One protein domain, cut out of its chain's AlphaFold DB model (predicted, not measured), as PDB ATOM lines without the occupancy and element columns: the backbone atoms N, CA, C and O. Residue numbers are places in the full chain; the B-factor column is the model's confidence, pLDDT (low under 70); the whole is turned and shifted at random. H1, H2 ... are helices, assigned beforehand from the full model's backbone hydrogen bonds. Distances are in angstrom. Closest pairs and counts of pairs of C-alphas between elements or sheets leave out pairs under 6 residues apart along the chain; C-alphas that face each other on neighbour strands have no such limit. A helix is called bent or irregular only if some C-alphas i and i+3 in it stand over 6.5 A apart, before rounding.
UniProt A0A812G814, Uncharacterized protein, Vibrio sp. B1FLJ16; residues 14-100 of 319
ATOM      1  N   LEU A  14      -7.544  36.391  27.196       86.56
ATOM      2  CA  LEU A  14      -6.291  37.122  27.349       86.56
ATOM      3  C   LEU A  14      -6.578  38.389  28.152       86.56
ATOM      4  O   LEU A  14      -7.572  39.067  27.872       86.56
ATOM      5  N   ASP A  15      -5.690  38.730  29.083       87.69
ATOM      6  CA  ASP A  15      -5.792  39.911  29.939       87.69
ATOM      7  C   ASP A  15      -4.720  40.952  29.569       87.69
ATOM      8  O   ASP A  15      -3.711  41.122  30.266       87.69
ATOM      9  N   PRO A  16      -4.943  41.754  28.506       83.38
ATOM     10  CA  PRO A  16      -3.946  42.689  27.974       83.38
ATOM     11  C   PRO A  16      -3.620  43.862  28.918       83.38
ATOM     12  O   PRO A  16      -2.772  44.696  28.598       83.38
ATOM     13  N   ARG A  17      -4.322  43.976  30.053       85.00
ATOM     14  CA  ARG A  17      -4.081  44.992  31.090       85.00
ATOM     15  C   ARG A  17      -3.091  44.533  32.158       85.00
ATOM     16  O   ARG A  17      -2.471  45.387  32.780       85.00
ATOM     17  N   GLN A  18      -2.986  43.225  32.393       82.44
ATOM     18  CA  GLN A  18      -2.153  42.662  33.461       82.44
ATOM     19  C   GLN A  18      -0.886  42.002  32.916       82.44
ATOM     20  O   GLN A  18       0.152  42.053  33.568       82.44
ATOM     21  N   SER A  19      -0.957  41.431  31.714       83.19
ATOM     22  CA  SER A  19       0.146  40.709  31.085       83.19
ATOM     23  C   SER A  19       0.613  41.425  29.813       83.19
ATOM     24  O   SER A  19      -0.175  41.747  28.916       83.19
ATOM     25  N   SER A  20       1.918  41.701  29.732       81.75
ATOM     26  CA  SER A  20       2.544  42.285  28.541       81.75
ATOM     27  C   SER A  20       2.500  41.322  27.354       81.75
ATOM     28  O   SER A  20       2.235  41.757  26.233       81.75
ATOM     29  N   SER A  21       2.690  40.022  27.589       82.56
ATOM     30  CA  SER A  21       2.604  38.995  26.551       82.56
ATOM     31  C   SER A  21       1.175  38.817  26.041       82.56
ATOM     32  O   SER A  21       0.978  38.719  24.830       82.56
ATOM     33  N   ASP A  22       0.167  38.924  26.910       86.94
ATOM     34  CA  ASP A  22      -1.249  38.909  26.514       86.94
ATOM     35  C   ASP A  22      -1.602  40.119  25.648       86.94
ATOM     36  O   ASP A  22      -2.360  40.003  24.682       86.94
ATOM     37  N   ARG A  23      -1.029  41.291  25.953       86.75
ATOM     38  CA  ARG A  23      -1.205  42.502  25.143       86.75
ATOM     39  C   ARG A  23      -0.635  42.330  23.735       86.75
ATOM     40  O   ARG A  23      -1.298  42.720  22.773       86.75
ATOM     41  N   ILE A  24       0.557  41.744  23.616       84.94
ATOM     42  CA  ILE A  24       1.211  41.463  22.325       84.94
ATOM     43  C   ILE A  24       0.433  40.395  21.547       84.94
ATOM     44  O   ILE A  24       0.203  40.535  20.341       84.94
ATOM     45  N   ALA A  25      -0.008  39.337  22.230       87.12
ATOM     46  CA  ALA A  25      -0.839  38.300  21.635       87.12
ATOM     47  C   ALA A  25      -2.146  38.905  21.106       87.12
ATOM     48  O   ALA A  25      -2.489  38.698  19.944       87.12
ATOM     49  N   TYR A  26      -2.823  39.735  21.903       89.00
ATOM     50  CA  TYR A  26      -4.050  40.412  21.495       89.00
ATOM     51  C   TYR A  26      -3.850  41.301  20.259       89.00
ATOM     52  O   TYR A  26      -4.636  41.200  19.316       89.00
ATOM     53  N   SER A  27      -2.801  42.134  20.212       87.75
ATOM     54  CA  SER A  27      -2.543  42.982  19.037       87.75
ATOM     55  C   SER A  27      -2.260  42.157  17.782       87.75
ATOM     56  O   SER A  27      -2.823  42.431  16.724       87.75
ATOM     57  N   THR A  28      -1.457  41.099  17.915       87.88
ATOM     58  CA  THR A  28      -1.097  40.214  16.798       87.88
ATOM     59  C   THR A  28      -2.322  39.472  16.259       87.88
ATOM     60  O   THR A  28      -2.552  39.440  15.050       87.88
ATOM     61  N   LEU A  29      -3.161  38.932  17.151       88.25
ATOM     62  CA  LEU A  29      -4.400  38.241  16.787       88.25
ATOM     63  C   LEU A  29      -5.413  39.197  16.140       88.25
ATOM     64  O   LEU A  29      -6.074  38.825  15.169       88.25
ATOM     65  N   ALA A  30      -5.516  40.436  16.633       88.75
ATOM     66  CA  ALA A  30      -6.381  41.455  16.045       88.75
ATOM     67  C   ALA A  30      -5.938  41.835  14.623       88.75
ATOM     68  O   ALA A  30      -6.776  41.985  13.731       88.75
ATOM     69  N   ASP A  31      -4.632  41.950  14.380       89.62
ATOM     70  CA  ASP A  31      -4.108  42.252  13.048       89.62
ATOM     71  C   ASP A  31      -4.268  41.076  12.081       89.62
ATOM     72  O   ASP A  31      -4.607  41.282  10.913       89.62
ATOM     73  N   TRP A  32      -4.127  39.835  12.551       89.31
ATOM     74  CA  TRP A  32      -4.458  38.659  11.746       89.31
ATOM     75  C   TRP A  32      -5.944  38.560  11.417       89.31
ATOM     76  O   TRP A  32      -6.283  38.214  10.286       89.31
ATOM     77  N   ALA A  33      -6.838  38.918  12.341       87.62
ATOM     78  CA  ALA A  33      -8.271  38.968  12.061       87.62
ATOM     79  C   ALA A  33      -8.592  39.974  10.939       87.62
ATOM     80  O   ALA A  33      -9.341  39.645  10.014       87.62
ATOM     81  N   LYS A  34      -7.960  41.157  10.959       89.56
ATOM     82  CA  LYS A  34      -8.078  42.150   9.876       89.56
ATOM     83  C   LYS A  34      -7.527  41.620   8.551       89.56
ATOM     84  O   LYS A  34      -8.210  41.717   7.536       89.56
ATOM     85  N   LYS A  35      -6.328  41.022   8.551       87.75
ATOM     86  CA  LYS A  35      -5.720  40.428   7.344       87.75
ATOM     87  C   LYS A  35      -6.584  39.318   6.757       87.75
ATOM     88  O   LYS A  35      -6.791  39.269   5.553       87.75
ATOM     89  N   ARG A  36      -7.164  38.467   7.604       87.44
ATOM     90  CA  ARG A  36      -8.096  37.422   7.174       87.44
ATOM     91  C   ARG A  36      -9.324  38.009   6.482       87.44
ATOM     92  O   ARG A  36      -9.757  37.463   5.475       87.44
ATOM     93  N   GLN A  37      -9.874  39.106   7.000       86.75
ATOM     94  CA  GLN A  37     -10.997  39.798   6.366       86.75
ATOM     95  C   GLN A  37     -10.600  40.415   5.015       86.75
ATOM     96  O   GLN A  37     -11.386  40.363   4.075       86.75
ATOM     97  N   GLN A  38      -9.377  40.942   4.903       87.19
ATOM     98  CA  GLN A  38      -8.828  41.470   3.648       87.19
ATOM     99  C   GLN A  38      -8.628  40.363   2.602       87.19
ATOM    100  O   GLN A  38      -9.095  40.508   1.479       87.19
ATOM    101  N   TYR A  39      -8.027  39.229   2.973       87.50
ATOM    102  CA  TYR A  39      -7.836  38.092   2.063       87.50
ATOM    103  C   TYR A  39      -9.145  37.395   1.688       87.50
ATOM    104  O   TYR A  39      -9.260  36.863   0.595       87.50
ATOM    105  N   ALA A  40     -10.156  37.418   2.560       83.69
ATOM    106  CA  ALA A  40     -11.483  36.906   2.221       83.69
ATOM    107  C   ALA A  40     -12.210  37.767   1.172       83.69
ATOM    108  O   ALA A  40     -13.118  37.271   0.509       83.69
ATOM    109  N   ALA A  41     -11.828  39.041   1.029       85.94
ATOM    110  CA  ALA A  41     -12.377  39.945   0.023       85.94
ATOM    111  C   ALA A  41     -11.649  39.859  -1.332       85.94
ATOM    112  O   ALA A  41     -12.199  40.322  -2.329       85.94
ATOM    113  N   ASP A  42     -10.449  39.268  -1.381       86.06
ATOM    114  CA  ASP A  42      -9.637  39.136  -2.594       86.06
ATOM    115  C   ASP A  42      -9.606  37.677  -3.108       86.06
ATOM    116  O   ASP A  42      -8.994  36.810  -2.479       86.06
ATOM    117  N   PRO A  43     -10.209  37.379  -4.276       75.38
ATOM    118  CA  PRO A  43     -10.187  36.045  -4.884       75.38
ATOM    119  C   PRO A  43      -8.783  35.538  -5.257       75.38
ATOM    120  O   PRO A  43      -8.583  34.330  -5.381       75.38
ATOM    121  N   SER A  44      -7.809  36.438  -5.435       84.44
ATOM    122  CA  SER A  44      -6.418  36.104  -5.759       84.44
ATOM    123  C   SER A  44      -5.629  35.578  -4.550       84.44
ATOM    124  O   SER A  44      -4.587  34.946  -4.728       84.44
ATOM    125  N   ALA A  45      -6.102  35.822  -3.325       83.38
ATOM    126  CA  ALA A  45      -5.380  35.549  -2.079       83.38
ATOM    127  C   ALA A  45      -5.767  34.206  -1.422       83.38
ATOM    128  O   ALA A  45      -5.629  34.026  -0.211       83.38
ATOM    129  N   ALA A  46      -6.259  33.239  -2.205       79.31
ATOM    130  CA  ALA A  46      -6.788  31.970  -1.691       79.31
ATOM    131  C   ALA A  46      -5.764  31.156  -0.870       79.31
ATOM    132  O   ALA A  46      -6.121  30.549   0.142       79.31
ATOM    133  N   VAL A  47      -4.488  31.168  -1.273       81.75
ATOM    134  CA  VAL A  47      -3.401  30.473  -0.557       81.75
ATOM    135  C   VAL A  47      -3.088  31.160   0.776       81.75
ATOM    136  O   VAL A  47      -2.966  30.494   1.803       81.75
ATOM    137  N   ASP A  48      -3.039  32.491   0.797       82.50
ATOM    138  CA  ASP A  48      -2.774  33.263   2.017       82.50
ATOM    139  C   ASP A  48      -3.927  33.160   3.020       82.50
ATOM    140  O   ASP A  48      -3.709  33.050   4.233       82.50
ATOM    141  N   LEU A  49      -5.164  33.107   2.519       84.00
ATOM    142  CA  LEU A  49      -6.342  32.828   3.330       84.00
ATOM    143  C   LEU A  49      -6.283  31.422   3.940       84.00
ATOM    144  O   LEU A  49      -6.605  31.256   5.118       84.00
ATOM    145  N   HIS A  50      -5.862  30.414   3.173       82.62
ATOM    146  CA  HIS A  50      -5.687  29.061   3.697       82.62
ATOM    147  C   HIS A  50      -4.665  29.039   4.841       82.62
ATOM    148  O   HIS A  50      -4.961  28.521   5.920       82.62
ATOM    149  N   ASN A  51      -3.515  29.690   4.654       84.75
ATOM    150  CA  ASN A  51      -2.472  29.773   5.673       84.75
ATOM    151  C   ASN A  51      -2.985  30.451   6.952       84.75
ATOM    152  O   ASN A  51      -2.892  29.873   8.034       84.75
ATOM    153  N   ILE A  52      -3.606  31.634   6.847       83.88
ATOM    154  CA  ILE A  52      -4.032  32.406   8.027       83.88
ATOM    155  C   ILE A  52      -5.149  31.722   8.831       83.88
ATOM    156  O   ILE A  52      -5.260  31.926  10.039       83.88
ATOM    157  N   VAL A  53      -5.967  30.883   8.186       84.19
ATOM    158  CA  VAL A  53      -7.010  30.089   8.858       84.19
ATOM    159  C   VAL A  53      -6.402  29.020   9.771       84.19
ATOM    160  O   VAL A  53      -6.985  28.712  10.815       84.19
ATOM    161  N   HIS A  54      -5.234  28.479   9.419       84.44
ATOM    162  CA  HIS A  54      -4.579  27.407  10.169       84.44
ATOM    163  C   HIS A  54      -3.583  27.891  11.231       84.44
ATOM    164  O   HIS A  54      -3.311  27.142  12.168       84.44
ATOM    165  N   VAL A  55      -3.159  29.158  11.191       85.56
ATOM    166  CA  VAL A  55      -2.198  29.742  12.149       85.56
ATOM    167  C   VAL A  55      -2.561  29.474  13.619       85.56
ATOM    168  O   VAL A  55      -1.702  29.089  14.406       85.56
ATOM    169  N   HIS A  56      -3.833  29.607  14.015       84.62
ATOM    170  CA  HIS A  56      -4.236  29.355  15.410       84.62
ATOM    171  C   HIS A  56      -4.026  27.899  15.849       84.62
ATOM    172  O   HIS A  56      -3.686  27.647  17.006       84.62
ATOM    173  N   LYS A  57      -4.229  26.941  14.934       87.31
ATOM    174  CA  LYS A  57      -3.995  25.518  15.201       87.31
ATOM    175  C   LYS A  57      -2.507  25.276  15.437       87.31
ATOM    176  O   LYS A  57      -2.160  24.606  16.403       87.31
ATOM    177  N   ASP A  58      -1.653  25.848  14.598       87.25
ATOM    178  CA  ASP A  58      -0.207  25.630  14.662       87.25
ATOM    179  C   ASP A  58       0.411  26.271  15.911       87.25
ATOM    180  O   ASP A  58       1.248  25.657  16.573       87.25
ATOM    181  N   ILE A  59      -0.068  27.454  16.311       88.00
ATOM    182  CA  ILE A  59       0.337  28.105  17.569       88.00
ATOM    183  C   ILE A  59      -0.059  27.256  18.776       88.00
ATOM    184  O   ILE A  59       0.743  27.045  19.682       88.00
ATOM    185  N   TYR A  60      -1.289  26.738  18.795       87.88
ATOM    186  CA  TYR A  60      -1.735  25.906  19.907       87.88
ATOM    187  C   TYR A  60      -0.947  24.595  19.986       87.88
ATOM    188  O   TYR A  60      -0.505  24.208  21.065       87.88
ATOM    189  N   LEU A  61      -0.736  23.926  18.848       87.81
ATOM    190  CA  LEU A  61       0.028  22.682  18.801       87.81
ATOM    191  C   LEU A  61       1.482  22.897  19.215       87.81
ATOM    192  O   LEU A  61       1.985  22.143  20.041       87.81
ATOM    193  N   SER A  62       2.145  23.935  18.702       87.12
ATOM    194  CA  SER A  62       3.524  24.259  19.097       87.12
ATOM    195  C   SER A  62       3.630  24.591  20.587       87.12
ATOM    196  O   SER A  62       4.490  24.034  21.267       87.12
ATOM    197  N   GLY A  63       2.715  25.397  21.134       85.94
ATOM    198  CA  GLY A  63       2.649  25.669  22.573       85.94
ATOM    199  C   GLY A  63       2.408  24.410  23.413       85.94
ATOM    200  O   GLY A  63       3.039  24.229  24.454       85.94
ATOM    201  N   LEU A  64       1.549  23.504  22.940       86.25
ATOM    202  CA  LEU A  64       1.290  22.223  23.595       86.25
ATOM    203  C   LEU A  64       2.529  21.319  23.579       86.25
ATOM    204  O   LEU A  64       2.861  20.740  24.609       86.25
ATOM    205  N   PHE A  65       3.242  21.222  22.455       84.06
ATOM    206  CA  PHE A  65       4.486  20.453  22.377       84.06
ATOM    207  C   PHE A  65       5.580  21.033  23.280       84.06
ATOM    208  O   PHE A  65       6.270  20.273  23.955       84.06
ATOM    209  N   LEU A  66       5.693  22.362  23.374       83.44
ATOM    210  CA  LEU A  66       6.600  23.010  24.327       83.44
ATOM    211  C   LEU A  66       6.226  22.681  25.779       83.44
ATOM    212  O   LEU A  66       7.104  22.393  26.590       83.44
ATOM    213  N   HIS A  67       4.930  22.660  26.096       84.31
ATOM    214  CA  HIS A  67       4.441  22.262  27.415       84.31
ATOM    215  C   HIS A  67       4.716  20.778  27.723       84.31
ATOM    216  O   HIS A  67       5.066  20.452  28.855       84.31
ATOM    217  N   LEU A  68       4.601  19.890  26.726       84.44
ATOM    218  CA  LEU A  68       4.933  18.465  26.855       84.44
ATOM    219  C   LEU A  68       6.432  18.225  27.079       84.44
ATOM    220  O   LEU A  68       6.783  17.280  27.780       84.44
ATOM    221  N   LEU A  69       7.306  19.067  26.512       81.56
ATOM    222  CA  LEU A  69       8.743  19.025  26.798       81.56
ATOM    223  C   LEU A  69       9.019  19.422  28.249       81.56
ATOM    224  O   LEU A  69       9.700  18.698  28.976       81.56
ATOM    225  N   LYS A  70       8.485  20.570  28.677       81.25
ATOM    226  CA  LYS A  70       8.516  20.997  30.076       81.25
ATOM    227  C   LYS A  70       7.411  22.027  30.332       81.25
ATOM    228  O   LYS A  70       7.388  23.064  29.665       81.25
ATOM    229  N   PRO A  71       6.539  21.828  31.336       80.69
ATOM    230  CA  PRO A  71       5.388  22.707  31.557       80.69
ATOM    231  C   PRO A  71       5.793  24.148  31.905       80.69
ATOM    232  O   PRO A  71       5.117  25.113  31.543       80.69
ATOM    233  N   GLU A  72       6.941  24.297  32.563       81.75
ATOM    234  CA  GLU A  72       7.524  25.581  32.953       81.75
ATOM    235  C   GLU A  72       8.064  26.372  31.758       81.75
ATOM    236  O   GLU A  72       8.113  27.595  31.823       81.75
ATOM    237  N   LEU A  73       8.426  25.710  30.655       79.75
ATOM    238  CA  LEU A  73       9.074  26.356  29.514       79.75
ATOM    239  C   LEU A  73       8.105  27.249  28.743       79.75
ATOM    240  O   LEU A  73       8.447  28.379  28.413       79.75
ATOM    241  N   ALA A  74       6.878  26.778  28.508       81.50
ATOM    242  CA  ALA A  74       5.840  27.589  27.872       81.50
ATOM    243  C   ALA A  74       5.524  28.849  28.701       81.50
ATOM    244  O   ALA A  74       5.364  29.938  28.153       81.50
ATOM    245  N   THR A  75       5.506  28.708  30.030       81.69
ATOM    246  CA  THR A  75       5.235  29.810  30.966       81.69
ATOM    247  C   THR A  75       6.415  30.783  31.046       81.69
ATOM    248  O   THR A  75       6.228  31.994  30.961       81.69
ATOM    249  N   SER A  76       7.639  30.259  31.140       81.19
ATOM    250  CA  SER A  76       8.887  31.028  31.152       81.19
ATOM    251  C   SER A  76       9.057  31.831  29.863       81.19
ATOM    252  O   SER A  76       9.314  33.037  29.908       81.19
ATOM    253  N   LEU A  77       8.786  31.208  28.712       80.75
ATOM    254  CA  LEU A  77       8.789  31.872  27.415       80.75
ATOM    255  C   LEU A  77       7.732  32.984  27.361       80.75
ATOM    256  O   LEU A  77       8.060  34.114  27.012       80.75
ATOM    257  N   ALA A  78       6.494  32.705  27.783       80.00
ATOM    258  CA  ALA A  78       5.430  33.707  27.839       80.00
ATOM    259  C   ALA A  78       5.764  34.890  28.766       80.00
ATOM    260  O   ALA A  78       5.372  36.017  28.472       80.00
ATOM    261  N   SER A  79       6.505  34.660  29.854       77.69
ATOM    262  CA  SER A  79       6.958  35.723  30.763       77.69
ATOM    263  C   SER A  79       8.177  36.504  30.253       77.69
ATOM    264  O   SER A  79       8.328  37.682  30.568       77.69
ATOM    265  N   SER A  80       9.026  35.872  29.437       73.69
ATOM    266  CA  SER A  80      10.260  36.466  28.899       73.69
ATOM    267  C   SER A  80      10.034  37.247  27.599       73.69
ATOM    268  O   SER A  80      10.860  38.075  27.207       73.69
ATOM    269  N   LEU A  81       8.907  36.997  26.926       67.00
ATOM    270  CA  LEU A  81       8.485  37.696  25.716       67.00
ATOM    271  C   LEU A  81       8.026  39.123  26.055       67.00
ATOM    272  O   LEU A  81       6.869  39.379  26.383       67.00
ATOM    273  N   SER A  82       8.957  40.066  25.939       64.75
ATOM    274  CA  SER A  82       8.683  41.502  25.890       64.75
ATOM    275  C   SER A  82       8.893  42.013  24.461       64.75
ATOM    276  O   SER A  82       9.563  41.370  23.654       64.75
ATOM    277  N   THR A  83       8.319  43.172  24.127       57.44
ATOM    278  CA  THR A  83       8.294  43.732  22.759       57.44
ATOM    279  C   THR A  83       9.663  43.847  22.074       57.44
ATOM    280  O   THR A  83       9.712  43.800  20.851       57.44
ATOM    281  N   ASP A  84      10.761  43.935  22.833       56.41
ATOM    282  CA  ASP A  84      12.127  44.107  22.306       56.41
ATOM    283  C   ASP A  84      12.960  42.809  22.216       56.41
ATOM    284  O   ASP A  84      14.093  42.832  21.727       56.41
ATOM    285  N   SER A  85      12.434  41.663  22.674       56.25
ATOM    286  CA  SER A  85      13.236  40.453  22.925       56.25
ATOM    287  C   SER A  85      12.835  39.212  22.121       56.25
ATOM    288  O   SER A  85      13.378  38.138  22.367       56.25
ATOM    289  N   ILE A  86      11.947  39.315  21.124       65.25
ATOM    290  CA  ILE A  86      11.585  38.168  20.267       65.25
ATOM    291  C   ILE A  86      12.727  37.874  19.279       65.25
ATOM    292  O   ILE A  86      12.670  38.214  18.099       65.25
ATOM    293  N   LYS A  87      13.809  37.278  19.777       73.00
ATOM    294  CA  LYS A  87      14.947  36.796  18.993       73.00
ATOM    295  C   LYS A  87      15.142  35.314  19.267       73.00
ATOM    296  O   LYS A  87      14.893  34.850  20.375       73.00
ATOM    297  N   GLU A  88      15.661  34.600  18.273       74.31
ATOM    298  CA  GLU A  88      16.051  33.188  18.387       74.31
ATOM    299  C   GLU A  88      16.939  32.934  19.617       74.31
ATOM    300  O   GLU A  88      16.766  31.946  20.324       74.31
ATOM    301  N   GLN A  89      17.798  33.901  19.952       71.25
ATOM    302  CA  GLN A  89      18.662  33.841  21.126       71.25
ATOM    303  C   GLN A  89      17.895  33.700  22.449       71.25
ATOM    304  O   GLN A  89      18.316  32.938  23.307       71.25
ATOM    305  N   VAL A  90      16.740  34.357  22.611       73.81
ATOM    306  CA  VAL A  90      15.943  34.257  23.847       73.81
ATOM    307  C   VAL A  90      15.323  32.872  23.993       73.81
ATOM    308  O   VAL A  90      15.229  32.354  25.102       73.81
ATOM    309  N   LEU A  91      14.954  32.231  22.881       73.81
ATOM    310  CA  LEU A  91      14.490  30.845  22.903       73.81
ATOM    311  C   LEU A  91      15.622  29.894  23.318       73.81
ATOM    312  O   LEU A  91      15.405  29.029  24.167       73.81
ATOM    313  N   ILE A  92      16.828  30.084  22.773       76.75
ATOM    314  CA  ILE A  92      18.019  29.289  23.117       76.75
ATOM    315  C   ILE A  92      18.400  29.485  24.588       76.75
ATOM    316  O   ILE A  92      18.687  28.507  25.281       76.75
ATOM    317  N   ASP A  93      18.359  30.720  25.084       75.62
ATOM    318  CA  ASP A  93      18.693  31.048  26.470       75.62
ATOM    319  C   ASP A  93      17.665  30.438  27.442       75.62
ATOM    320  O   ASP A  93      18.049  29.817  28.436       75.62
ATOM    321  N   VAL A  94      16.362  30.512  27.130       75.75
ATOM    322  CA  VAL A  94      15.295  29.870  27.922       75.75
ATOM    323  C   VAL A  94      15.436  28.345  27.893       75.75
ATOM    324  O   VAL A  94      15.380  27.707  28.946       75.75
ATOM    325  N   MET A  95      15.694  27.739  26.733       73.31
ATOM    326  CA  MET A  95      15.937  26.294  26.628       73.31
ATOM    327  C   MET A  95      17.171  25.853  27.423       73.31
ATOM    328  O   MET A  95      17.112  24.854  28.144       73.31
ATOM    329  N   SER A  96      18.255  26.628  27.360       78.31
ATOM    330  CA  SER A  96      19.492  26.360  28.101       78.31
ATOM    331  C   SER A  96      19.292  26.516  29.610       78.31
ATOM    332  O   SER A  96      19.756  25.680  30.384       78.31
ATOM    333  N   SER A  97      18.515  27.517  30.044       77.00
ATOM    334  CA  SER A  97      18.153  27.711  31.457       77.00
ATOM    335  C   SER A  97      17.337  26.543  32.026       77.00
ATOM    336  O   SER A  97      17.458  26.201  33.202       77.00
ATOM    337  N   HIS A  98      16.555  25.874  31.176       71.12
ATOM    338  CA  HIS A  98      15.783  24.690  31.535       71.12
ATOM    339  C   HIS A  98      16.543  23.370  31.320       71.12
ATOM    340  O   HIS A  98      15.924  22.314  31.464       71.12
ATOM    341  N   GLN A  99      17.856  23.428  31.052       68.75
ATOM    342  CA  GLN A  99      18.745  22.283  30.800       68.75
ATOM    343  C   GLN A  99      18.345  21.442  29.579       68.75
ATOM    344  O   GLN A  99      18.698  20.272  29.474       68.75
ATOM    345  N   ILE A 100      17.650  22.049  28.615       65.56
ATOM    346  CA  ILE A 100      17.352  21.454  27.306       65.56
ATOM    347  C   ILE A 100      18.466  21.848  26.322       65.56
ATOM    348  O   ILE A 100      18.219  22.293  25.203       65.56
TER     349      ILE A 100
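This is residues 14 to 100 of the 319 residues of an uncharacterized protein of Vibrio sp. B1FLJ16 (UniProt A0A812G814). Two long helices, H1 and H2, form a narrow V-shaped hairpin, touching near the turn and spreading apart toward its open end. There the short H3 crosses from the end of H2 toward the beginning of H1, and the short H4 packs on H3. The printed part has 87 residues with four named helices, H1 to H4 in that order, and no named strand; its class is all helix. The whole is loose and elongated, with a radius of gyration of the C-alphas of 15.5 A and spans of 48 by 27 by 21 A.

H1, residues 20 to 41, begins at C-alpha 20 (2.544, 42.285, 28.541) and is 32.3 A long. H2, residues 43 to 69, is 40.6 A long, with a kink of 36 degrees near residue 56; it is irregular, C-alphas 44 and 47 being 8.2 A apart. H3 is residues 71 to 80, 14.8 A. H4, residues 88 to 97, 14.3 A, ends at C-alpha 97 (18.153, 27.711, 31.457).

H1 and H2 are a helical hairpin at a shallow tilt of 27 degrees, opposite ways. They touch through residues 32 to 40 of H1 and 45 to 53 of H2 alone; the closest C-alphas, of Tyr 39 and Ala 45, are 5.4 A apart. H2 touches H3 with residues 63 to 67 alone, at a steep tilt of 60 degrees; the closest C-alphas are His 67 and Ala 74, 5.5 A. H1 and H3 are close but not clearly touching, with C-alphas 21 and 78 at 6.1 A. H3 touches H4 at a steep tilt of 47 degrees, closest at the C-alphas of Leu 77 and Val 94, 6.8 A. H4 is apart from H1 and H2. In H1 and H4 every O i to N i+4 pair is within hydrogen-bond range; in H2 18 of 23 are, in H3 5 of 6.

The C-alphas farthest apart, of Pro 43 and Gln 99, are 48.0 A apart. The printed part has no cut, and no link is long. The mean pLDDT of the printed part is 81.1; residues 81 to 86 and 99 to 100 are under 70.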